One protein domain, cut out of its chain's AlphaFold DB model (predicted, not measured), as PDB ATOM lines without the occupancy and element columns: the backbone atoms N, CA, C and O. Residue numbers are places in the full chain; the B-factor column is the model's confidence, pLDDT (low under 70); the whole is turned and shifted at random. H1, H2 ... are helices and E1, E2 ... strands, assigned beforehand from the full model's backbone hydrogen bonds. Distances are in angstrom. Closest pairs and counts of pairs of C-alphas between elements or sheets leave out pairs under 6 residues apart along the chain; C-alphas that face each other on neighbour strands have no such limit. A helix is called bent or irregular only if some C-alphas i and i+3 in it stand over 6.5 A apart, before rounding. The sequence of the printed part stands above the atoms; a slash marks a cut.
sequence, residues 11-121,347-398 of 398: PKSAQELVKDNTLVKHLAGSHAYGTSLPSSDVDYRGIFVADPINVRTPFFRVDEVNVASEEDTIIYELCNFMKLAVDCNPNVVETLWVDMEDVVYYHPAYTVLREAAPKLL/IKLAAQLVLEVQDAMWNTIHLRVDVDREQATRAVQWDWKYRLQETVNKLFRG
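This is residues 11 to 121 and 347 to 398 of the 398 residues of an uncharacterized protein of Thorarchaeota archaeon (strain OWC) (UniProt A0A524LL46). Reading from the first residue, you find a compact body built round a five-stranded sheet, with H4 and H5 over one face and H1 over the other. H7 runs past this body and its residues 366 to 377 stick out as an arm, followed by a free tail with H8 that turns back. The printed part has 163 residues, with eight named helices and five named strands in the order H1 E1 H2 E2 H3 E3 E4 H4 H5 E5 H6 H7 H8, class mixed. The mixed sheet has the order E3 E4 E2 E1 E5; the whole is loose, radius of gyration of the C-alphas 19.3 A, spanning 52 by 43 by 37 A.

Find C-alpha 14 at (213.118, 208.542, 209.972), where H1, residues 14 to 21, begins. Next come E1, 22 to 27, 14.3 A long; H2, 29 to 32; E2, 44 to 48, 12.9 A; H3, 52 to 56; E3, 64 to 66; and E4, 74 to 77. Then read H4, 78 to 86, 12.1 A; H5, 90 to 96; E5, 103 to 106; and H6, 110 to 120, irregular, with C-alphas 115 and 118 7.5 A apart. H7, 347 to 377, starts at (205.683, 219.378, 233.156) and is 44.1 A long; H8 is 389 to 393.

Look first at the sheet: E1 is antiparallel to E2 (N 47 and O 24, 2.9 A) and to E5 (N 25 and O 105, 2.8 A). E4 is parallel to E2 (N 76 and O 46, 2.9 A) and forms a hairpin with E3 (N 65 and O 75, 2.9 A). E4, H4, H5 and E5 form a split strand-helix-strand unit, its two strands running the same way with E2 and E1 between them; the crossover is right-handed. H4 and H5 are on the same face, at heights of 9.7 A and 9.8 A over the sheet; H1 is on the opposite face, at 8.6 A. H4 touches H5 (C-alphas of Ala 85 and Val 93, 4.6 A), a steep tilt of 65 degrees, opposite ways. H7 touches H4 with residues 347 to 354 alone (C-alphas of Cys 79 and Val 354, 6.6 A) and H6 with 350 to 357 alone (Leu 113 and Leu 353, 6.7 A). H2, H6 and H7 only graze the sheet; H3 and H8 are not on it. Every O i to N i+4 pair is within hydrogen-bond range in H1, H3, H4 and H7; H5 has 1 of 3, with 2 of 4 O i to N i+3 pairs, H6 has 5 of 7, H8 has 0 of 1, with 0 of 2, and H2 is too short for such a pair.

Residues 366 to 398 stand free; the body without them spans 44 by 33 by 25 A. Residues 122 to 346 are not printed, and C-alphas 121 and 347 are 11.5 A apart across the cut. The links H2 to E2 and H7 to H8 are long. Residues 69 to 71 and 364 to 398 have pLDDT under 70.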
ATOM      1  N   PRO A  11     208.576 215.220 203.644       88.31
ATOM      2  CA  PRO A  11     209.281 215.100 204.911       88.31
ATOM      3  C   PRO A  11     210.406 214.076 204.781       88.31
ATOM      4  O   PRO A  11     210.268 213.082 204.065       88.31
ATOM      5  N   LYS A  12     211.504 214.323 205.498       91.50
ATOM      6  CA  LYS A  12     212.611 213.374 205.610       91.50
ATOM      7  C   LYS A  12     212.119 212.037 206.162       91.50
ATOM      8  O   LYS A  12     211.213 211.988 207.002       91.50
ATOM      9  N   SER A  13     212.749 210.956 205.717       93.06
ATOM     10  CA  SER A  13     212.593 209.644 206.341       93.06
ATOM     11  C   SER A  13     213.115 209.656 207.783       93.06
ATOM     12  O   SER A  13     213.924 210.499 208.175       93.06
ATOM     13  N   ALA A  14     212.680 208.683 208.585       92.81
ATOM     14  CA  ALA A  14     213.118 208.542 209.972       92.81
ATOM     15  C   ALA A  14     214.649 208.395 210.093       92.81
ATOM     16  O   ALA A  14     215.270 208.977 210.979       92.81
ATOM     17  N   GLN A  15     215.270 207.667 209.163       92.56
ATOM     18  CA  GLN A  15     216.718 207.467 209.114       92.56
ATOM     19  C   GLN A  15     217.468 208.763 208.775       92.56
ATOM     20  O   GLN A  15     218.504 209.044 209.376       92.56
ATOM     21  N   GLU A  16     216.944 209.571 207.849       93.38
ATOM     22  CA  GLU A  16     217.517 210.882 207.518       93.38
ATOM     23  C   GLU A  16     217.410 211.860 208.695       93.38
ATOM     24  O   GLU A  16     218.372 212.569 208.981       93.38
ATOM     25  N   LEU A  17     216.287 211.858 209.427       94.31
ATOM     26  CA  LEU A  17     216.119 212.683 210.630       94.31
ATOM     27  C   LEU A  17     217.157 212.350 211.703       94.31
ATOM     28  O   LEU A  17     217.777 213.254 212.259       94.31
ATOM     29  N   VAL A  18     217.376 211.064 211.982       93.81
ATOM     30  CA  VAL A  18     218.413 210.638 212.931       93.81
ATOM     31  C   VAL A  18     219.789 211.083 212.449       93.81
ATOM     32  O   VAL A  18     220.529 211.705 213.207       93.81
ATOM     33  N   LYS A  19     220.129 210.817 211.185       91.94
ATOM     34  CA  LYS A  19     221.437 211.168 210.622       91.94
ATOM     35  C   LYS A  19     221.742 212.666 210.738       91.94
ATOM     36  O   LYS A  19     222.853 213.026 211.119       91.94
ATOM     37  N   ASP A  20     220.772 213.517 210.422       91.94
ATOM     38  CA  ASP A  20     220.990 214.963 210.327       91.94
ATOM     39  C   ASP A  20     220.800 215.688 211.666       91.94
ATOM     40  O   ASP A  20     221.461 216.699 211.915       91.94
ATOM     41  N   ASN A  21     219.919 215.167 212.529       95.50
ATOM     42  CA  ASN A  21     219.427 215.871 213.712       95.50
ATOM     43  C   ASN A  21     219.639 215.089 215.024       95.50
ATOM     44  O   ASN A  21     218.909 215.304 215.999       95.50
ATOM     45  N   THR A  22     220.614 214.176 215.087       96.62
ATOM     46  CA  THR A  22     220.999 213.544 216.361       96.62
ATOM     47  C   THR A  22     221.429 214.621 217.365       96.62
ATOM     48  O   THR A  22     222.277 215.463 217.074       96.62
ATOM     49  N   LEU A  23     220.845 214.581 218.562       98.25
ATOM     50  CA  LEU A  23     221.206 215.402 219.717       98.25
ATOM     51  C   LEU A  23     222.290 214.717 220.550       98.25
ATOM     52  O   LEU A  23     223.239 215.368 220.974       98.25
ATOM     53  N   VAL A  24     222.155 213.410 220.778       98.19
ATOM     54  CA  VAL A  24     223.137 212.588 221.496       98.19
ATOM     55  C   VAL A  24     223.059 211.140 221.022       98.19
ATOM     56  O   VAL A  24     221.969 210.638 220.749       98.19
ATOM     57  N   LYS A  25     224.208 210.470 220.964       96.44
ATOM     58  CA  LYS A  25     224.348 209.020 220.829       96.44
ATOM     59  C   LYS A  25     225.395 208.551 221.836       96.44
ATOM     60  O   LYS A  25     226.470 209.142 221.933       96.44
ATOM     61  N   HIS A  26     225.089 207.503 222.587       96.31
ATOM     62  CA  HIS A  26     225.963 206.955 223.619       96.31
ATOM     63  C   HIS A  26     225.896 205.427 223.634       96.31
ATOM     64  O   HIS A  26     224.918 204.840 223.163       96.31
ATOM     65  N   LEU A  27     226.935 204.795 224.177       94.75
ATOM     66  CA  LEU A  27     226.935 203.363 224.460       94.75
ATOM     67  C   LEU A  27     225.817 203.051 225.455       94.75
ATOM     68  O   LEU A  27     225.581 203.817 226.390       94.75
ATOM     69  N   ALA A  28     225.125 201.938 225.258       92.38
ATOM     70  CA  ALA A  28     224.058 201.463 226.125       92.38
ATOM     71  C   ALA A  28     224.434 200.120 226.766       92.38
ATOM     72  O   ALA A  28     225.548 199.610 226.610       92.38
ATOM     73  N   GLY A  29     223.513 199.570 227.559       90.69
ATOM     74  CA  GLY A  29     223.634 198.205 228.061       90.69
ATOM     75  C   GLY A  29     224.927 197.955 228.841       90.69
ATOM     76  O   GLY A  29     225.356 198.761 229.666       90.69
ATOM     77  N   SER A  30     225.554 196.805 228.614       92.19
ATOM     78  CA  SER A  30     226.709 196.387 229.419       92.19
ATOM     79  C   SER A  30     227.897 197.363 229.346       92.19
ATOM     80  O   SER A  30     228.612 197.523 230.334       92.19
ATOM     81  N   HIS A  31     228.061 198.091 228.239       94.00
ATOM     82  CA  HIS A  31     229.120 199.088 228.080       94.00
ATOM     83  C   HIS A  31     228.919 200.306 228.990       94.00
ATOM     84  O   HIS A  31     229.784 200.587 229.825       94.00
ATOM     85  N   ALA A  32     227.747 200.947 228.915       94.25
ATOM     86  CA  ALA A  32     227.413 202.111 229.747       94.25
ATOM     87  C   ALA A  32     227.494 201.798 231.246       94.25
ATOM     88  O   ALA A  32     227.916 202.612 232.064       94.25
ATOM     89  N   TYR A  33     227.092 200.579 231.606       96.25
ATOM     90  CA  TYR A  33     227.060 200.138 232.990       96.25
ATOM     91  C   TYR A  33     228.401 199.585 233.496       96.25
ATOM     92  O   TYR A  33     228.500 199.243 234.672       96.25
ATOM     93  N   GLY A  34     229.436 199.503 232.650       96.00
ATOM     94  CA  GLY A  34     230.754 198.975 233.025       96.00
ATOM     95  C   GLY A  34     230.791 197.457 233.240       96.00
ATOM     96  O   GLY A  34     231.736 196.943 233.825       96.00
ATOM     97  N   THR A  35     229.773 196.732 232.771       95.38
ATOM     98  CA  THR A  35     229.625 195.269 232.894       95.38
ATOM     99  C   THR A  35     229.817 194.543 231.557       95.38
ATOM    100  O   THR A  35     229.360 193.410 231.374       95.38
ATOM    101  N   SER A  36     230.463 195.205 230.591       93.06
ATOM    102  CA  SER A  36     230.784 194.622 229.288       93.06
ATOM    103  C   SER A  36     231.900 193.585 229.406       93.06
ATOM    104  O   SER A  36     232.829 193.722 230.198       93.06
ATOM    105  N   LEU A  37     231.784 192.521 228.614       88.75
ATOM    106  CA  LEU A  37     232.812 191.502 228.424       88.75
ATOM    107  C   LEU A  37     233.351 191.609 226.991       88.75
ATOM    108  O   LEU A  37     232.680 192.191 226.141       88.75
ATOM    109  N   PRO A  38     234.493 190.982 226.656       87.25
ATOM    110  CA  PRO A  38     234.993 190.956 225.276       87.25
ATOM    111  C   PRO A  38     234.004 190.371 224.255       87.25
ATOM    112  O   PRO A  38     234.117 190.630 223.063       87.25
ATOM    113  N   SER A  39     233.045 189.565 224.718       83.50
ATOM    114  CA  SER A  39     231.978 188.986 223.904       83.50
ATOM    115  C   SER A  39     230.658 189.764 223.961       83.50
ATOM    116  O   SER A  39     229.652 189.232 223.492       83.50
ATOM    117  N   SER A  40     230.615 190.914 224.642       84.94
ATOM    118  CA  SER A  40     229.419 191.756 224.697       84.94
ATOM    119  C   SER A  40     229.134 192.373 223.332       84.94
ATOM    120  O   SER A  40     230.044 192.756 222.600       84.94
ATOM    121  N   ASP A  41     227.848 192.458 223.031       84.44
ATOM    122  CA  ASP A  41     227.271 193.313 222.008       84.44
ATOM    123  C   ASP A  41     227.495 194.796 222.335       84.44
ATOM    124  O   ASP A  41     227.549 195.202 223.501       84.44
ATOM    125  N   VAL A  42     227.647 195.598 221.278       87.56
ATOM    126  CA  VAL A  42     227.775 197.053 221.374       87.56
ATOM    127  C   VAL A  42     226.429 197.670 221.026       87.56
ATOM    128  O   VAL A  42     226.098 197.832 219.855       87.56
ATOM    129  N   ASP A  43     225.686 198.036 222.063       87.88
ATOM    130  CA  ASP A  43     224.389 198.695 221.931       87.88
ATOM    131  C   ASP A  43     224.553 200.217 221.957       87.88
ATOM    132  O   ASP A  43     225.360 200.749 222.731       87.88
ATOM    133  N   TYR A  44     223.718 200.938 221.208       92.56
ATOM    134  CA  TYR A  44     223.628 202.393 221.305       92.56
ATOM    135  C   TYR A  44     222.231 202.866 221.695       92.56
ATOM    136  O   TYR A  44     221.207 202.283 221.344       92.56
ATOM    137  N   ARG A  45     222.183 203.996 222.395       95.75
ATOM    138  CA  ARG A  45     220.957 204.772 222.597       95.75
ATOM    139  C   ARG A  45     221.211 206.232 222.297       95.75
ATOM    140  O   ARG A  45     222.353 206.697 222.289       95.75
ATOM    141  N   GLY A  46     220.141 206.963 222.030       96.81
ATOM    142  CA  GLY A  46     220.274 208.371 221.720       96.81
ATOM    143  C   GLY A  46     218.969 209.134 221.677       96.81
ATOM    144  O   GLY A  46     217.881 208.587 221.867       96.81
ATOM    145  N   ILE A  47     219.116 210.420 221.392       98.50
ATOM    146  CA  ILE A  47     218.018 211.354 221.181       98.50
ATOM    147  C   ILE A  47     218.273 212.053 219.853       98.50
ATOM    148  O   ILE A  47     219.404 212.461 219.581       98.50
ATOM    149  N   PHE A  48     217.235 212.236 219.045       98.06
ATOM    150  CA  PHE A  48     217.259 213.122 217.884       98.06
ATOM    151  C   PHE A  48     216.128 214.149 217.977       98.06
ATOM    152  O   PHE A  48     215.128 213.943 218.667       98.06
ATOM    153  N   VAL A  49     216.290 215.277 217.287       98.12
ATOM    154  CA  VAL A  49     215.256 216.314 217.191       98.12
ATOM    155  C   VAL A  49     214.634 216.260 215.805       98.12
ATOM    156  O   VAL A  49     215.291 216.548 214.809       98.12
ATOM    157  N   ALA A  50     213.363 215.874 215.714       96.50
ATOM    158  CA  ALA A  50     212.688 215.818 214.423       96.50
ATOM    159  C   ALA A  50     212.491 217.225 213.816       96.50
ATOM    160  O   ALA A  50     212.553 218.244 214.514       96.50
ATOM    161  N   ASP A  51     212.246 217.293 212.507       95.19
ATOM    162  CA  ASP A  51     211.989 218.568 211.835       95.19
ATOM    163  C   ASP A  51     210.638 219.156 212.300       95.19
ATOM    164  O   ASP A  51     209.739 218.416 212.724       95.19
ATOM    165  N   PRO A  52     210.421 220.484 212.180       94.00
ATOM    166  CA  PRO A  52     209.190 221.124 212.644       94.00
ATOM    167  C   PRO A  52     207.902 220.487 212.108       94.00
ATOM    168  O   PRO A  52     206.888 220.480 212.803       94.00
ATOM    169  N   ILE A  53     207.922 219.926 210.894       93.00
ATOM    170  CA  ILE A  53     206.762 219.250 210.300       93.00
ATOM    171  C   ILE A  53     206.362 217.975 211.063       93.00
ATOM    172  O   ILE A  53     205.168 217.706 211.200       93.00
ATOM    173  N   ASN A  54     207.332 217.224 211.595       95.12
ATOM    174  CA  ASN A  54     207.093 215.977 212.326       95.12
ATOM    175  C   ASN A  54     206.494 216.233 213.718       95.12
ATOM    176  O   ASN A  54     205.785 215.382 214.250       95.12
ATOM    177  N   VAL A  55     206.781 217.404 214.298       93.62
ATOM    178  CA  VAL A  55     206.335 217.789 215.647       93.62
ATOM    179  C   VAL A  55     205.039 218.603 215.607       93.62
ATOM    180  O   VAL A  55     204.138 218.386 216.413       93.62
ATOM    181  N   ARG A  56     204.922 219.554 214.669       91.62
ATOM    182  CA  ARG A  56     203.786 220.494 214.595       91.62
ATOM    183  C   ARG A  56     202.569 219.925 213.873       91.62
ATOM    184  O   ARG A  56     201.508 220.545 213.898       91.62
ATOM    185  N   THR A  57     202.710 218.779 213.211       91.25
ATOM    186  CA  THR A  57     201.614 218.127 212.489       91.25
ATOM    187  C   THR A  57     201.441 216.685 212.962       91.25
ATOM    188  O   THR A  57     202.424 216.032 213.307       91.25
ATOM    189  N   PRO A  58     200.211 216.145 212.949       92.12
ATOM    190  CA  PRO A  58     199.974 214.760 213.350       92.12
ATOM    191  C   PRO A  58     200.317 213.738 212.253       92.12
ATOM    192  O   PRO A  58     200.295 212.541 212.519       92.12
ATOM    193  N   PHE A  59     200.592 214.177 211.020       93.75
ATOM    194  CA  PHE A  59     200.631 213.302 209.841       93.75
ATOM    195  C   PHE A  59     201.991 212.649 209.583       93.75
ATOM    196  O   PHE A  59     202.054 211.633 208.899       93.75
ATOM    197  N   PHE A  60     203.071 213.222 210.119       94.06
ATOM    198  CA  PHE A  60     204.446 212.793 209.840       94.06
ATOM    199  C   PHE A  60     205.242 212.548 211.123       94.06
ATOM    200  O   PHE A  60     206.451 212.755 211.164       94.06
ATOM    201  N   ARG A  61     204.564 212.165 212.205       94.94
ATOM    202  CA  ARG A  61     205.199 211.955 213.505       94.94
ATOM    203  C   ARG A  61     206.152 210.756 213.463       94.94
ATOM    204  O   ARG A  61     205.799 209.701 212.944       94.94
ATOM    205  N   VAL A  62     207.330 210.923 214.056       96.44
ATOM    206  CA  VAL A  62     208.311 209.856 214.290       96.44
ATOM    207  C   VAL A  62     208.648 209.891 215.774       96.44
ATOM    208  O   VAL A  62     209.090 210.925 216.257       96.44
ATOM    209  N   ASP A  63     208.393 208.801 216.493       96.38
ATOM    210  CA  ASP A  63     208.596 208.737 217.949       96.38
ATOM    211  C   ASP A  63     209.968 208.156 218.326       96.38
ATOM    212  O   ASP A  63     210.581 208.569 219.312       96.38
ATOM    213  N   GLU A  64     210.461 207.202 217.540       95.94
ATOM    214  CA  GLU A  64     211.748 206.534 217.727       95.94
ATOM    215  C   GLU A  64     212.179 205.840 216.433       95.94
ATOM    216  O   GLU A  64     211.363 205.593 215.538       95.94
ATOM    217  N   VAL A  65     213.470 205.531 216.333       94.38
ATOM    218  CA  VAL A  65     214.055 204.838 215.183       94.38
ATOM    219  C   VAL A  65     214.928 203.692 215.672       94.38
ATOM    220  O   VAL A  65     215.852 203.906 216.456       94.38
ATOM    221  N   ASN A  66     214.648 202.492 215.160       91.38
ATOM    222  CA  ASN A  66     215.531 201.335 215.276       91.38
ATOM    223  C   ASN A  66     216.538 201.377 214.121       91.38
ATOM    224  O   ASN A  66     216.144 201.414 212.949       91.38
ATOM    225  N   VAL A  67     217.832 201.403 214.432       78.50
ATOM    226  CA  VAL A  67     218.884 201.498 213.412       78.50
ATOM    227  C   VAL A  67     219.236 200.093 212.936       78.50
ATOM    228  O   VAL A  67     219.992 199.384 213.576       78.50
ATOM    229  N   ALA A  68     218.704 199.681 211.784       70.31
ATOM    230  CA  ALA A  68     218.858 198.308 211.286       70.31
ATOM    231  C   ALA A  68     220.319 197.848 211.086       70.31
ATOM    232  O   ALA A  68     220.581 196.651 211.081       70.31
ATOM    233  N   SER A  69     221.266 198.776 210.900       66.62
ATOM    234  CA  SER A  69     222.697 198.466 210.768       66.62
ATOM    235  C   SER A  69     223.417 198.246 212.103       66.62
ATOM    236  O   SER A  69     224.577 197.845 212.096       66.62
ATOM    237  N   GLU A  70     222.765 198.547 213.226       66.69
ATOM    238  CA  GLU A  70     223.296 198.444 214.585       66.69
ATOM    239  C   GLU A  70     222.220 197.769 215.451       66.69
ATOM    240  O   GLU A  70     221.310 198.439 215.944       66.69
ATOM    241  N   GLU A  71     222.278 196.435 215.571       62.28
ATOM    242  CA  GLU A  71     221.305 195.656 216.354       62.28
ATOM    243  C   GLU A  71     221.084 196.283 217.746       62.28
ATOM    244  O   GLU A  71     222.009 196.805 218.362       62.28
ATOM    245  N   ASP A  72     219.822 196.322 218.182       70.62
ATOM    246  CA  ASP A  72     219.358 196.909 219.450       70.62
ATOM    247  C   ASP A  72     219.639 198.414 219.678       70.62
ATOM    248  O   ASP A  72     219.408 198.941 220.773       70.62
ATOM    249  N   THR A  73     220.017 199.159 218.630       83.44
ATOM    250  CA  THR A  73     220.125 200.625 218.699       83.44
ATOM    251  C   THR A  73     218.779 201.321 218.537       83.44
ATOM    252  O   THR A  73     218.167 201.285 217.465       83.44
ATOM    253  N   ILE A  74     218.366 202.045 219.583       92.19
ATOM    254  CA  ILE A  74     217.128 202.838 219.608       92.19
ATOM    255  C   ILE A  74     217.456 204.307 219.867       92.19
ATOM    256  O   ILE A  74     218.055 204.661 220.888       92.19
ATOM    257  N   ILE A  75     217.034 205.182 218.952       95.94
ATOM    258  CA  ILE A  75     217.197 206.634 219.081       95.94
ATOM    259  C   ILE A  75     215.809 207.273 219.144       95.94
ATOM    260  O   ILE A  75     215.007 207.143 218.217       95.94
ATOM    261  N   TYR A  76     215.521 207.949 220.253       98.19
ATOM    262  CA  TYR A  76     214.210 208.521 220.550       98.19
ATOM    263  C   TYR A  76     214.081 209.940 220.001       98.19
ATOM    264  O   TYR A  76     215.013 210.740 220.097       98.19
ATOM    265  N   GLU A  77     212.912 210.288 219.473       98.31
ATOM    266  CA  GLU A  77     212.600 211.689 219.190       98.31
ATOM    267  C   GLU A  77     212.455 212.452 220.518       98.31
ATOM    268  O   GLU A  77     211.912 211.920 221.485       98.31
ATOM    269  N   LEU A  78     212.949 213.689 220.589       98.69
ATOM    270  CA  LEU A  78     213.017 214.497 221.813       98.69
ATOM    271  C   LEU A  78     211.690 214.631 222.587       98.69
ATOM    272  O   LEU A  78     211.695 214.528 223.817       98.69
ATOM    273  N   CYS A  79     210.555 214.860 221.923       98.06
ATOM    274  CA  CYS A  79     209.255 214.946 222.596       98.06
ATOM    275  C   CYS A  79     208.840 213.590 223.176       98.06
ATOM    276  O   CYS A  79     208.302 213.537 224.286       98.06
ATOM    277  N   ASN A  80     209.071 212.497 222.444       98.25
ATOM    278  CA  ASN A  80     208.816 211.142 222.938       98.25
ATOM    279  C   ASN A  80     209.757 210.776 224.102       98.25
ATOM    280  O   ASN A  80     209.297 210.334 225.157       98.25
ATOM    281  N   PHE A  81     211.051 211.064 223.960       98.69
ATOM    282  CA  PHE A  81     212.062 210.921 225.004       98.69
ATOM    283  C   PHE A  81     211.642 211.640 226.287       98.69
ATOM    284  O   PHE A  81     211.624 211.030 227.352       98.69
ATOM    285  N   MET A  82     211.258 212.918 226.191       98.69
ATOM    286  CA  MET A  82     210.909 213.713 227.367       98.69
ATOM    287  C   MET A  82     209.692 213.136 228.098       98.69
ATOM    288  O   MET A  82     209.702 213.087 229.324       98.69
ATOM    289  N   LYS A  83     208.678 212.633 227.374       98.25
ATOM    290  CA  LYS A  83     207.526 211.938 227.982       98.25
ATOM    291  C   LYS A  83     207.971 210.717 228.790       98.25
ATOM    292  O   LYS A  83     207.589 210.574 229.947       98.25
ATOM    293  N   LEU A  84     208.816 209.874 228.202       98.38
ATOM    294  CA  LEU A  84     209.345 208.677 228.861       98.38
ATOM    295  C   LEU A  84     210.261 209.025 230.047       98.38
ATOM    296  O   LEU A  84     210.229 208.341 231.072       98.38
ATOM    297  N   ALA A  85     211.044 210.100 229.933       98.25
ATOM    298  CA  ALA A  85     211.944 210.574 230.977       98.25
ATOM    299  C   ALA A  85     211.180 211.106 232.203       98.25
ATOM    300  O   ALA A  85     211.500 210.714 233.325       98.25
ATOM    301  N   VAL A  86     210.134 211.924 232.017       98.00
ATOM    302  CA  VAL A  86     209.307 212.429 233.139       98.00
ATOM    303  C   VAL A  86     208.429 211.350 233.778       98.00
ATOM    304  O   VAL A  86     208.026 211.472 234.939       98.00
ATOM    305  N   ASP A  87     208.157 210.268 233.048       97.81
ATOM    306  CA  ASP A  87     207.578 209.041 233.600       97.81
ATOM    307  C   ASP A  87     208.618 208.119 234.248       97.81
ATOM    308  O   ASP A  87     208.263 207.058 234.759       97.81
ATOM    309  N   CYS A  88     209.877 208.561 234.321       97.81
ATOM    310  CA  CYS A  88     210.982 207.861 234.966       97.81
ATOM    311  C   CYS A  88     211.221 206.459 234.388       97.81
ATOM    312  O   CYS A  88     211.606 205.559 235.127       97.81
ATOM    313  N   ASN A  89     211.019 206.243 233.081       97.44
ATOM    314  CA  ASN A  89     211.397 204.971 232.463       97.44
ATOM    315  C   ASN A  89     212.922 204.777 232.597       97.44
ATOM    316  O   ASN A  89     213.661 205.514 231.938       97.44
ATOM    317  N   PRO A  90     213.413 203.802 233.391       94.94
ATOM    318  CA  PRO A  90     214.827 203.698 233.753       94.94
ATOM    319  C   PRO A  90     215.739 203.479 232.544       94.94
ATOM    320  O   PRO A  90     216.846 203.997 232.527       94.94
ATOM    321  N   ASN A  91     215.253 202.795 231.505       92.00
ATOM    322  CA  ASN A  91     216.016 202.547 230.280       92.00
ATOM    323  C   ASN A  91     216.123 203.792 229.379       92.00
ATOM    324  O   ASN A  91     216.896 203.805 228.426       92.00
ATOM    325  N   VAL A  92     215.331 204.832 229.633       96.06
ATOM    326  CA  VAL A  92     215.317 206.050 228.812       96.06
ATOM    327  C   VAL A  92     215.944 207.201 229.575       96.06
ATOM    328  O   VAL A  92     216.855 207.856 229.079       96.06
ATOM    329  N   VAL A  93     215.504 207.428 230.815       97.19
ATOM    330  CA  VAL A  93     216.011 208.539 231.626       97.19
ATOM    331  C   VAL A  93     217.514 208.403 231.905       97.19
ATOM    332  O   VAL A  93     218.180 209.425 232.038       97.19
ATOM    333  N   GLU A  94     218.074 207.181 231.897       96.12
ATOM    334  CA  GLU A  94     219.520 206.928 232.017       96.12
ATOM    335  C   GLU A  94     220.359 207.702 230.993       96.12
ATOM    336  O   GLU A  94     221.480 208.087 231.310       96.12
ATOM    337  N   THR A  95     219.818 208.011 229.808       97.75
ATOM    338  CA  THR A  95     220.515 208.783 228.767       97.75
ATOM    339  C   THR A  95     220.976 210.152 229.264       97.75
ATOM    340  O   THR A  95     221.946 210.686 228.740       97.75
ATOM    341  N   LEU A  96     220.344 210.732 230.288       97.88
ATOM    342  CA  LEU A  96     220.790 212.002 230.881       97.88
ATOM    343  C   LEU A  96     221.947 211.849 231.885       97.88
ATOM    344  O   LEU A  96     222.528 212.846 232.305       97.88
ATOM    345  N   TRP A  97     222.275 210.612 232.256       97.56
ATOM    346  CA  TRP A  97     223.180 210.261 233.352       97.56
ATOM    347  C   TRP A  97     224.356 209.371 232.932       97.56
ATOM    348  O   TRP A  97     225.216 209.069 233.755       97.56
ATOM    349  N   VAL A  98     224.407 208.949 231.666       97.00
ATOM    350  CA  VAL A  98     225.532 208.186 231.098       97.00
ATOM    351  C   VAL A  98     226.831 208.982 231.242       97.00
ATOM    352  O   VAL A  98     226.815 210.211 231.137       97.00
ATOM    353  N   ASP A  99     227.943 208.301 231.501       96.12
ATOM    354  CA  ASP A  99     229.258 208.941 231.575       96.12
ATOM    355  C   ASP A  99     229.625 209.576 230.222       96.12
ATOM    356  O   ASP A  99     229.330 209.011 229.171       96.12
ATOM    357  N   MET A 100     230.256 210.754 230.225       95.12
ATOM    358  CA  MET A 100     230.639 211.428 228.980       95.12
ATOM    359  C   MET A 100     231.694 210.641 228.192       95.12
ATOM    360  O   MET A 100     231.752 210.794 226.976       95.12
ATOM    361  N   GLU A 101     232.474 209.775 228.846       95.44
ATOM    362  CA  GLU A 101     233.384 208.841 228.164       95.44
ATOM    363  C   GLU A 101     232.636 207.803 227.312       95.44
ATOM    364  O   GLU A 101     233.147 207.349 226.289       95.44
ATOM    365  N   ASP A 102     231.407 207.460 227.704       95.69
ATOM    366  CA  ASP A 102     230.544 206.514 226.996       95.69
ATOM    367  C   ASP A 102     229.638 207.227 225.955       95.69
ATOM    368  O   ASP A 102     228.873 206.577 225.233       95.69
ATOM    369  N   VAL A 103     229.720 208.562 225.832       96.81
ATOM    370  CA  VAL A 103     229.012 209.358 224.813       96.81
ATOM    371  C   VAL A 103     229.852 209.435 223.537       96.81
ATOM    372  O   VAL A 103     230.881 210.100 223.488       96.81
ATOM    373  N   VAL A 104     229.376 208.806 222.458       96.06
ATOM    374  CA  VAL A 104     230.092 208.783 221.170       96.06
ATOM    375  C   VAL A 104     229.869 210.042 220.335       96.06
ATOM    376  O   VAL A 104     230.700 210.393 219.501       96.06
ATOM    377  N   TYR A 105     228.743 210.724 220.542       96.38
ATOM    378  CA  TYR A 105     228.433 211.995 219.896       96.38
ATOM    379  C   TYR A 105     227.407 212.770 220.722       96.38
ATOM    380  O   TYR A 105     226.436 212.188 221.207       96.38
ATOM    381  N   TYR A 106     227.560 214.090 220.819       97.25
ATOM    382  CA  TYR A 106     226.502 214.971 221.300       97.25
ATOM    383  C   TYR A 106     226.605 216.374 220.695       97.25
ATOM    384  O   TYR A 106     227.690 216.877 220.410       97.25
ATOM    385  N   HIS A 107     225.456 217.020 220.524       97.00
ATOM    386  CA  HIS A 107     225.343 218.438 220.204       97.00
ATOM    387  C   HIS A 107     225.318 219.264 221.507       97.00
ATOM    388  O   HIS A 107     224.723 218.801 222.481       97.00
ATOM    389  N   PRO A 108     225.871 220.497 221.563       95.44
ATOM    390  CA  PRO A 108     225.904 221.303 222.791       95.44
ATOM    391  C   PRO A 108     224.550 221.484 223.488       95.44
ATOM    392  O   PRO A 108     224.492 221.483 224.708       95.44
ATOM    393  N   ALA A 109     223.444 221.541 222.740       96.50
ATOM    394  CA  ALA A 109     222.090 221.615 223.306       96.50
ATOM    395  C   ALA A 109     221.734 220.438 224.244       96.50
ATOM    396  O   ALA A 109     220.827 220.549 225.061       96.50
ATOM    397  N   TYR A 110     222.445 219.311 224.168       97.69
ATOM    398  CA  TYR A 110     222.260 218.178 225.075       97.69
ATOM    399  C   TYR A 110     222.628 218.518 226.530       97.69
ATOM    400  O   TYR A 110     222.028 217.958 227.452       97.69
ATOM    401  N   THR A 111     223.559 219.454 226.768       96.25
ATOM    402  CA  THR A 111     223.962 219.826 228.137       96.25
ATOM    403  C   THR A 111     222.807 220.447 228.916       96.25
ATOM    404  O   THR A 111     222.667 220.162 230.101       96.25
ATOM    405  N   VAL A 112     221.910 221.167 228.233       97.19
ATOM    406  CA  VAL A 112     220.666 221.714 228.802       97.19
ATOM    407  C   VAL A 112     219.825 220.605 229.448       97.19
ATOM    408  O   VAL A 112     219.342 220.754 230.570       97.19
ATOM    409  N   LEU A 113     219.691 219.451 228.778       97.94
ATOM    410  CA  LEU A 113     218.954 218.307 229.325       97.94
ATOM    411  C   LEU A 113     219.697 217.644 230.488       97.94
ATOM    412  O   LEU A 113     219.067 217.290 231.485       97.94
ATOM    413  N   ARG A 114     221.021 217.475 230.379       96.69
ATOM    414  CA  ARG A 114     221.836 216.851 231.438       96.69
ATOM    415  C   ARG A 114     221.827 217.659 232.730       96.69
ATOM    416  O   ARG A 114     221.636 217.096 233.803       96.69
ATOM    417  N   GLU A 115     221.994 218.973 232.639       96.75
ATOM    418  CA  GLU A 115     221.984 219.867 233.802       96.75
ATOM    419  C   GLU A 115     220.613 219.886 234.494       96.75
ATOM    420  O   GLU A 115     220.516 220.030 235.716       96.75
ATOM    421  N   ALA A 116     219.538 219.689 233.727       97.06
ATOM    422  CA  ALA A 116     218.185 219.581 234.252       97.06
ATOM    423  C   ALA A 116     217.812 218.170 234.748       97.06
ATOM    424  O   ALA A 116     216.782 218.029 235.410       97.06
ATOM    425  N   ALA A 117     218.624 217.141 234.484       96.38
ATOM    426  CA  ALA A 117     218.286 215.741 234.750       96.38
ATOM    427  C   ALA A 117     217.824 215.452 236.192       96.38
ATOM    428  O   ALA A 117     216.791 214.792 236.344       96.38
ATOM    429  N   PRO A 118     218.469 215.986 237.256       95.50
ATOM    430  CA  PRO A 118     218.001 215.773 238.629       95.50
ATOM    431  C   PRO A 118     216.587 216.317 238.881       95.50
ATOM    432  O   PRO A 118     215.837 215.759 239.676       95.50
ATOM    433  N   LYS A 119     216.192 217.389 238.181       96.31
ATOM    434  CA  LYS A 119     214.871 218.030 238.320       96.31
ATOM    435  C   LYS A 119     213.760 217.275 237.581       96.31
ATOM    436  O   LYS A 119     212.586 217.542 237.823       96.31
ATOM    437  N   LEU A 120     214.121 216.362 236.676       96.75
ATOM    438  CA  LEU A 120     213.179 215.518 235.937       96.75
ATOM    439  C   LEU A 120     212.849 214.215 236.682       96.75
ATOM    440  O   LEU A 120     211.852 213.567 236.360       96.75
ATOM    441  N   LEU A 121     213.651 213.839 237.685       97.19
ATOM    442  CA  LEU A 121     213.390 212.669 238.519       97.19
ATOM    443  C   LEU A 121     212.264 212.923 239.520       97.19
ATOM    444  O   LEU A 121     212.089 214.008 240.074       97.19
ATOM    445  N   ILE A 347     206.030 219.401 234.582       98.12
ATOM    446  CA  ILE A 347     205.683 219.378 233.156       98.12
ATOM    447  C   ILE A 347     206.003 220.709 232.463       98.12
ATOM    448  O   ILE A 347     206.299 220.713 231.269       98.12
ATOM    449  N   LYS A 348     205.979 221.840 233.185       98.31
ATOM    450  CA  LYS A 348     206.326 223.140 232.594       98.31
ATOM    451  C   LYS A 348     207.819 223.209 232.306       98.31
ATOM    452  O   LYS A 348     208.191 223.620 231.211       98.31
ATOM    453  N   LEU A 349     208.651 222.754 233.245       98.19
ATOM    454  CA  LEU A 349     210.091 222.624 233.027       98.19
ATOM    455  C   LEU A 349     210.384 221.676 231.860       98.19
ATOM    456  O   LEU A 349     211.133 222.036 230.959       98.19
ATOM    457  N   ALA A 350     209.758 220.497 231.836       98.44
ATOM    458  CA  ALA A 350     209.941 219.532 230.753       98.44
ATOM    459  C   ALA A 350     209.592 220.127 229.375       98.44
ATOM    460  O   ALA A 350     210.357 219.975 228.425       98.44
ATOM    461  N   ALA A 351     208.474 220.856 229.274       98.44
ATOM    462  CA  ALA A 351     208.083 221.548 228.048       98.44
ATOM    463  C   ALA A 351     209.080 222.652 227.656       98.44
ATOM    464  O   ALA A 351     209.439 222.754 226.485       98.44
ATOM    465  N   GLN A 352     209.559 223.438 228.625       98.62
ATOM    466  CA  GLN A 352     210.555 224.484 228.389       98.62
ATOM    467  C   GLN A 352     211.863 223.908 227.830       98.62
ATOM    468  O   GLN A 352     212.390 224.436 226.856       98.62
ATOM    469  N   LEU A 353     212.348 222.802 228.403       98.56
ATOM    470  CA  LEU A 353     213.561 222.121 227.943       98.56
ATOM    471  C   LEU A 353     213.414 221.600 226.510       98.56
ATOM    472  O   LEU A 353     214.338 221.727 225.712       98.56
ATOM    473  N   VAL A 354     212.251 221.035 226.166       98.56
ATOM    474  CA  VAL A 354     211.979 220.580 224.793       98.56
ATOM    475  C   VAL A 354     212.042 221.748 223.814       98.56
ATOM    476  O   VAL A 354     212.717 221.631 222.795       98.56
ATOM    477  N   LEU A 355     211.384 222.870 224.129       97.56
ATOM    478  CA  LEU A 355     211.392 224.061 223.274       97.56
ATOM    479  C   LEU A 355     212.807 224.620 223.096       97.56
ATOM    480  O   LEU A 355     213.229 224.859 221.971       97.56
ATOM    481  N   GLU A 356     213.562 224.761 224.186       97.75
ATOM    482  CA  GLU A 356     214.925 225.298 224.155       97.75
ATOM    483  C   GLU A 356     215.867 224.441 223.299       97.75
ATOM    484  O   GLU A 356     216.613 224.960 222.466       97.75
ATOM    485  N   VAL A 357     215.797 223.116 223.447       97.94
ATOM    486  CA  VAL A 357     216.618 222.193 222.655       97.94
ATOM    487  C   VAL A 357     216.179 222.168 221.191       97.94
ATOM    488  O   VAL A 357     217.034 222.127 220.304       97.94
ATOM    489  N   GLN A 358     214.871 222.221 220.916       97.12
ATOM    490  CA  GLN A 358     214.350 222.328 219.551       97.12
ATOM    491  C   GLN A 358     214.838 223.600 218.866       97.12
ATOM    492  O   GLN A 358     215.398 223.521 217.773       97.12
ATOM    493  N   ASP A 359     214.698 224.751 219.522       95.19
ATOM    494  CA  ASP A 359     215.147 226.032 218.989       95.19
ATOM    495  C   ASP A 359     216.662 226.029 218.762       95.19
ATOM    496  O   ASP A 359     217.125 226.455 217.705       95.19
ATOM    497  N   ALA A 360     217.454 225.488 219.693       94.31
ATOM    498  CA  ALA A 360     218.900 225.370 219.518       94.31
ATOM    499  C   ALA A 360     219.273 224.501 218.301       94.31
ATOM    500  O   ALA A 360     220.145 224.872 217.511       94.31
ATOM    501  N   MET A 361     218.596 223.366 218.111       93.75
ATOM    502  CA  MET A 361     218.848 222.463 216.985       93.75
ATOM    503  C   MET A 361     218.386 223.067 215.652       93.75
ATOM    504  O   MET A 361     219.135 223.052 214.675       93.75
ATOM    505  N   TRP A 362     217.199 223.674 215.601       91.75
ATOM    506  CA  TRP A 362     216.653 224.268 214.378       91.75
ATOM    507  C   TRP A 362     217.355 225.574 213.978       91.75
ATOM    508  O   TRP A 362     217.585 225.804 212.790       91.75
ATOM    509  N   ASN A 363     217.791 226.397 214.936       81.56
ATOM    510  CA  ASN A 363     218.581 227.599 214.640       81.56
ATOM    511  C   ASN A 363     219.983 227.250 214.110       81.56
ATOM    512  O   ASN A 363     220.527 227.968 213.270       81.56
ATOM    513  N   THR A 364     220.538 226.104 214.519       60.00
ATOM    514  CA  THR A 364     221.778 225.563 213.940       60.00
ATOM    515  C   THR A 364     221.571 225.108 212.486       60.00
ATOM    516  O   THR A 364     222.460 225.273 211.647       60.00
ATOM    517  N   ILE A 365     220.379 224.599 212.150       54.84
ATOM    518  CA  ILE A 365     220.004 224.220 210.777       54.84
ATOM    519  C   ILE A 365     219.826 225.460 209.889       54.84
ATOM    520  O   ILE A 365     220.286 225.448 208.748       54.84
ATOM    521  N   HIS A 366     219.241 226.547 210.402       47.53
ATOM    522  CA  HIS A 366     219.105 227.797 209.642       47.53
ATOM    523  C   HIS A 366     220.460 228.380 209.226       47.53
ATOM    524  O   HIS A 366     220.619 228.741 208.066       47.53
ATOM    525  N   LEU A 367     221.472 228.338 210.099       39.47
ATOM    526  CA  LEU A 367     222.836 228.736 209.735       39.47
ATOM    527  C   LEU A 367     223.454 227.832 208.654       39.47
ATOM    528  O   LEU A 367     224.168 228.332 207.793       39.47
ATOM    529  N   ARG A 368     223.177 226.518 208.641       44.75
ATOM    530  CA  ARG A 368     223.668 225.614 207.578       44.75
ATOM    531  C   ARG A 368     222.986 225.868 206.234       44.75
ATOM    532  O   ARG A 368     223.671 225.908 205.218       44.75
ATOM    533  N   VAL A 369     221.670 226.085 206.230       47.09
ATOM    534  CA  VAL A 369     220.909 226.410 205.011       47.09
ATOM    535  C   VAL A 369     221.273 227.799 204.488       47.09
ATOM    536  O   VAL A 369     221.363 227.973 203.276       47.09
ATOM    537  N   ASP A 370     221.527 228.768 205.368       40.69
ATOM    538  CA  ASP A 370     221.976 230.104 204.975       40.69
ATOM    539  C   ASP A 370     223.432 230.106 204.505       40.69
ATOM    540  O   ASP A 370     223.745 230.848 203.583       40.69
ATOM    541  N   VAL A 371     224.305 229.241 205.038       46.88
ATOM    542  CA  VAL A 371     225.664 229.045 204.504       46.88
ATOM    543  C   VAL A 371     225.634 228.328 203.156       46.88
ATOM    544  O   VAL A 371     226.335 228.773 202.257       46.88
ATOM    545  N   ASP A 372     224.816 227.291 202.954       44.53
ATOM    546  CA  ASP A 372     224.674 226.639 201.639       44.53
ATOM    547  C   ASP A 372     223.992 227.555 200.614       44.53
ATOM    548  O   ASP A 372     224.379 227.579 199.446       44.53
ATOM    549  N   ARG A 373     223.020 228.377 201.032       43.81
ATOM    550  CA  ARG A 373     222.423 229.415 200.177       43.81
ATOM    551  C   ARG A 373     223.400 230.553 199.906       43.81
ATOM    552  O   ARG A 373     223.491 230.984 198.760       43.81
ATOM    553  N   GLU A 374     224.166 231.022 200.891       40.72
ATOM    554  CA  GLU A 374     225.226 232.011 200.673       40.72
ATOM    555  C   GLU A 374     226.352 231.438 199.806       40.72
ATOM    556  O   GLU A 374     226.844 232.164 198.955       40.72
ATOM    557  N   GLN A 375     226.740 230.167 199.945       43.31
ATOM    558  CA  GLN A 375     227.764 229.519 199.114       43.31
ATOM    559  C   GLN A 375     227.260 229.246 197.691       43.31
ATOM    560  O   GLN A 375     227.998 229.489 196.736       43.31
ATOM    561  N   ALA A 376     225.990 228.864 197.518       41.03
ATOM    562  CA  ALA A 376     225.347 228.774 196.204       41.03
ATOM    563  C   ALA A 376     225.190 230.153 195.534       41.03
ATOM    564  O   ALA A 376     225.238 230.253 194.309       41.03
ATOM    565  N   THR A 377     225.071 231.227 196.322       40.88
ATOM    566  CA  THR A 377     225.021 232.613 195.818       40.88
ATOM    567  C   THR A 377     226.424 233.237 195.665       40.88
ATOM    568  O   THR A 377     226.602 234.170 194.886       40.88
ATOM    569  N   ARG A 378     227.450 232.696 196.341       33.75
ATOM    570  CA  ARG A 378     228.865 233.128 196.303       33.75
ATOM    571  C   ARG A 378     229.775 232.211 195.478       33.75
ATOM    572  O   ARG A 378     230.996 232.272 195.611       33.75
ATOM    573  N   ALA A 379     229.223 231.473 194.513       34.06
ATOM    574  CA  ALA A 379     230.001 230.925 193.392       34.06
ATOM    575  C   ALA A 379     230.527 232.017 192.423       34.06
ATOM    576  O   ALA A 379     231.015 231.721 191.335       34.06
ATOM    577  N   VAL A 380     230.489 233.285 192.841       41.94
ATOM    578  CA  VAL A 380     231.332 234.364 192.338       41.94
ATOM    579  C   VAL A 380     232.019 235.022 193.545       41.94
ATOM    580  O   VAL A 380     231.396 235.755 194.302       41.94
ATOM    581  N   GLN A 381     233.327 234.760 193.656       30.48
ATOM    582  CA  GLN A 381     234.358 235.552 194.344       30.48
ATOM    583  C   GLN A 381     234.542 235.465 195.889       30.48
ATOM    584  O   GLN A 381     233.835 236.084 196.671       30.48
ATOM    585  N   TRP A 382     235.692 234.852 196.240       30.03
ATOM    586  CA  TRP A 382     236.705 235.246 197.252       30.03
ATOM    587  C   TRP A 382     236.741 234.640 198.680       30.03
ATOM    588  O   TRP A 382     236.021 235.031 199.591       30.03
ATOM    589  N   ASP A 383     237.717 233.728 198.824       37.88
ATOM    590  CA  ASP A 383     238.829 233.593 199.797       37.88
ATOM    591  C   ASP A 383     238.617 233.867 201.312       37.88
ATOM    592  O   ASP A 383     238.666 234.987 201.817       37.88
ATOM    593  N   TRP A 384     238.532 232.762 202.058       36.28
ATOM    594  CA  TRP A 384     238.501 232.557 203.514       36.28
ATOM    595  C   TRP A 384     239.694 233.070 204.359       36.28
ATOM    596  O   TRP A 384     239.702 232.868 205.575       36.28
ATOM    597  N   LYS A 385     240.694 233.762 203.798       37.53
ATOM    598  CA  LYS A 385     241.924 234.113 204.543       37.53
ATOM    599  C   LYS A 385     241.859 235.341 205.468       37.53
ATOM    600  O   LYS A 385     242.785 235.537 206.248       37.53
ATOM    601  N   TYR A 386     240.794 236.147 205.447       38.34
ATOM    602  CA  TYR A 386     240.804 237.465 206.116       38.34
ATOM    603  C   TYR A 386     240.150 237.560 207.507       38.34
ATOM    604  O   TYR A 386     240.259 238.603 208.146       38.34
ATOM    605  N   ARG A 387     239.504 236.506 208.033       41.81
ATOM    606  CA  ARG A 387     238.677 236.623 209.261       41.81
ATOM    607  C   ARG A 387     239.221 235.986 210.546       41.81
ATOM    608  O   ARG A 387     238.530 235.991 211.557       41.81
ATOM    609  N   LEU A 388     240.473 235.522 210.548       38.34
ATOM    610  CA  LEU A 388     241.191 235.118 211.773       38.34
ATOM    611  C   LEU A 388     242.187 236.179 212.277       38.34
ATOM    612  O   LEU A 388     242.653 236.095 213.410       38.34
ATOM    613  N   GLN A 389     242.472 237.217 211.484       38.66
ATOM    614  CA  GLN A 389     243.458 238.249 211.832       38.66
ATOM    615  C   GLN A 389     242.860 239.453 212.586       38.66
ATOM    616  O   GLN A 389     243.589 240.158 213.281       38.66
ATOM    617  N   GLU A 390     241.540 239.668 212.536       39.28
ATOM    618  CA  GLU A 390     240.883 240.760 213.278       39.28
ATOM    619  C   GLU A 390     240.472 240.390 214.710       39.28
ATOM    620  O   GLU A 390     240.450 241.261 215.580       39.28
ATOM    621  N   THR A 391     240.219 239.111 215.002       42.41
ATOM    622  CA  THR A 391     239.849 238.675 216.361       42.41
ATOM    623  C   THR A 391     241.073 238.574 217.277       42.41
ATOM    624  O   THR A 391     240.985 238.897 218.458       42.41
ATOM    625  N   VAL A 392     242.248 238.230 216.735       42.12
ATOM    626  CA  VAL A 392     243.505 238.182 217.506       42.12
ATOM    627  C   VAL A 392     244.056 239.590 217.785       42.12
ATOM    628  O   VAL A 392     244.586 239.837 218.865       42.12
ATOM    629  N   ASN A 393     243.855 240.560 216.885       41.97
ATOM    630  CA  ASN A 393     244.337 241.935 217.089       41.97
ATOM    631  C   ASN A 393     243.472 242.782 218.042       41.97
ATOM    632  O   ASN A 393     243.953 243.798 218.544       41.97
ATOM    633  N   LYS A 394     242.231 242.370 218.342       45.38
ATOM    634  CA  LYS A 394     241.361 243.042 219.330       45.38
ATOM    635  C   LYS A 394     241.504 242.519 220.765       45.38
ATOM    636  O   LYS A 394     241.005 243.164 221.676       45.38
ATOM    637  N   LEU A 395     242.215 241.410 220.980       42.19
ATOM    638  CA  LEU A 395     242.471 240.846 222.314       42.19
ATOM    639  C   LEU A 395     243.823 241.266 222.925       42.19
ATOM    640  O   LEU A 395     244.074 240.964 224.085       42.19
ATOM    641  N   PHE A 396     244.671 242.002 222.192       45.91
ATOM    642  CA  PHE A 396     245.988 242.461 222.674       45.91
ATOM    643  C   PHE A 396     246.198 243.986 222.659       45.91
ATOM    644  O   PHE A 396     247.322 244.458 222.836       45.91
ATOM    645  N   ARG A 397     245.140 244.784 222.480       47.06
ATOM    646  CA  ARG A 397     245.170 246.236 222.729       47.06
ATOM    647  C   ARG A 397     243.855 246.685 223.359       47.06
ATOM    648  O   ARG A 397     242.910 247.019 222.648       47.06
ATOM    649  N   GLY A 398     243.838 246.682 224.685       41.66
ATOM    650  CA  GLY A 398     242.785 247.200 225.550       41.66
ATOM    651  C   GLY A 398     243.269 247.149 226.979       41.66
ATOM    652  O   GLY A 398     243.345 246.011 227.488       41.66
TER     653      GLY A 398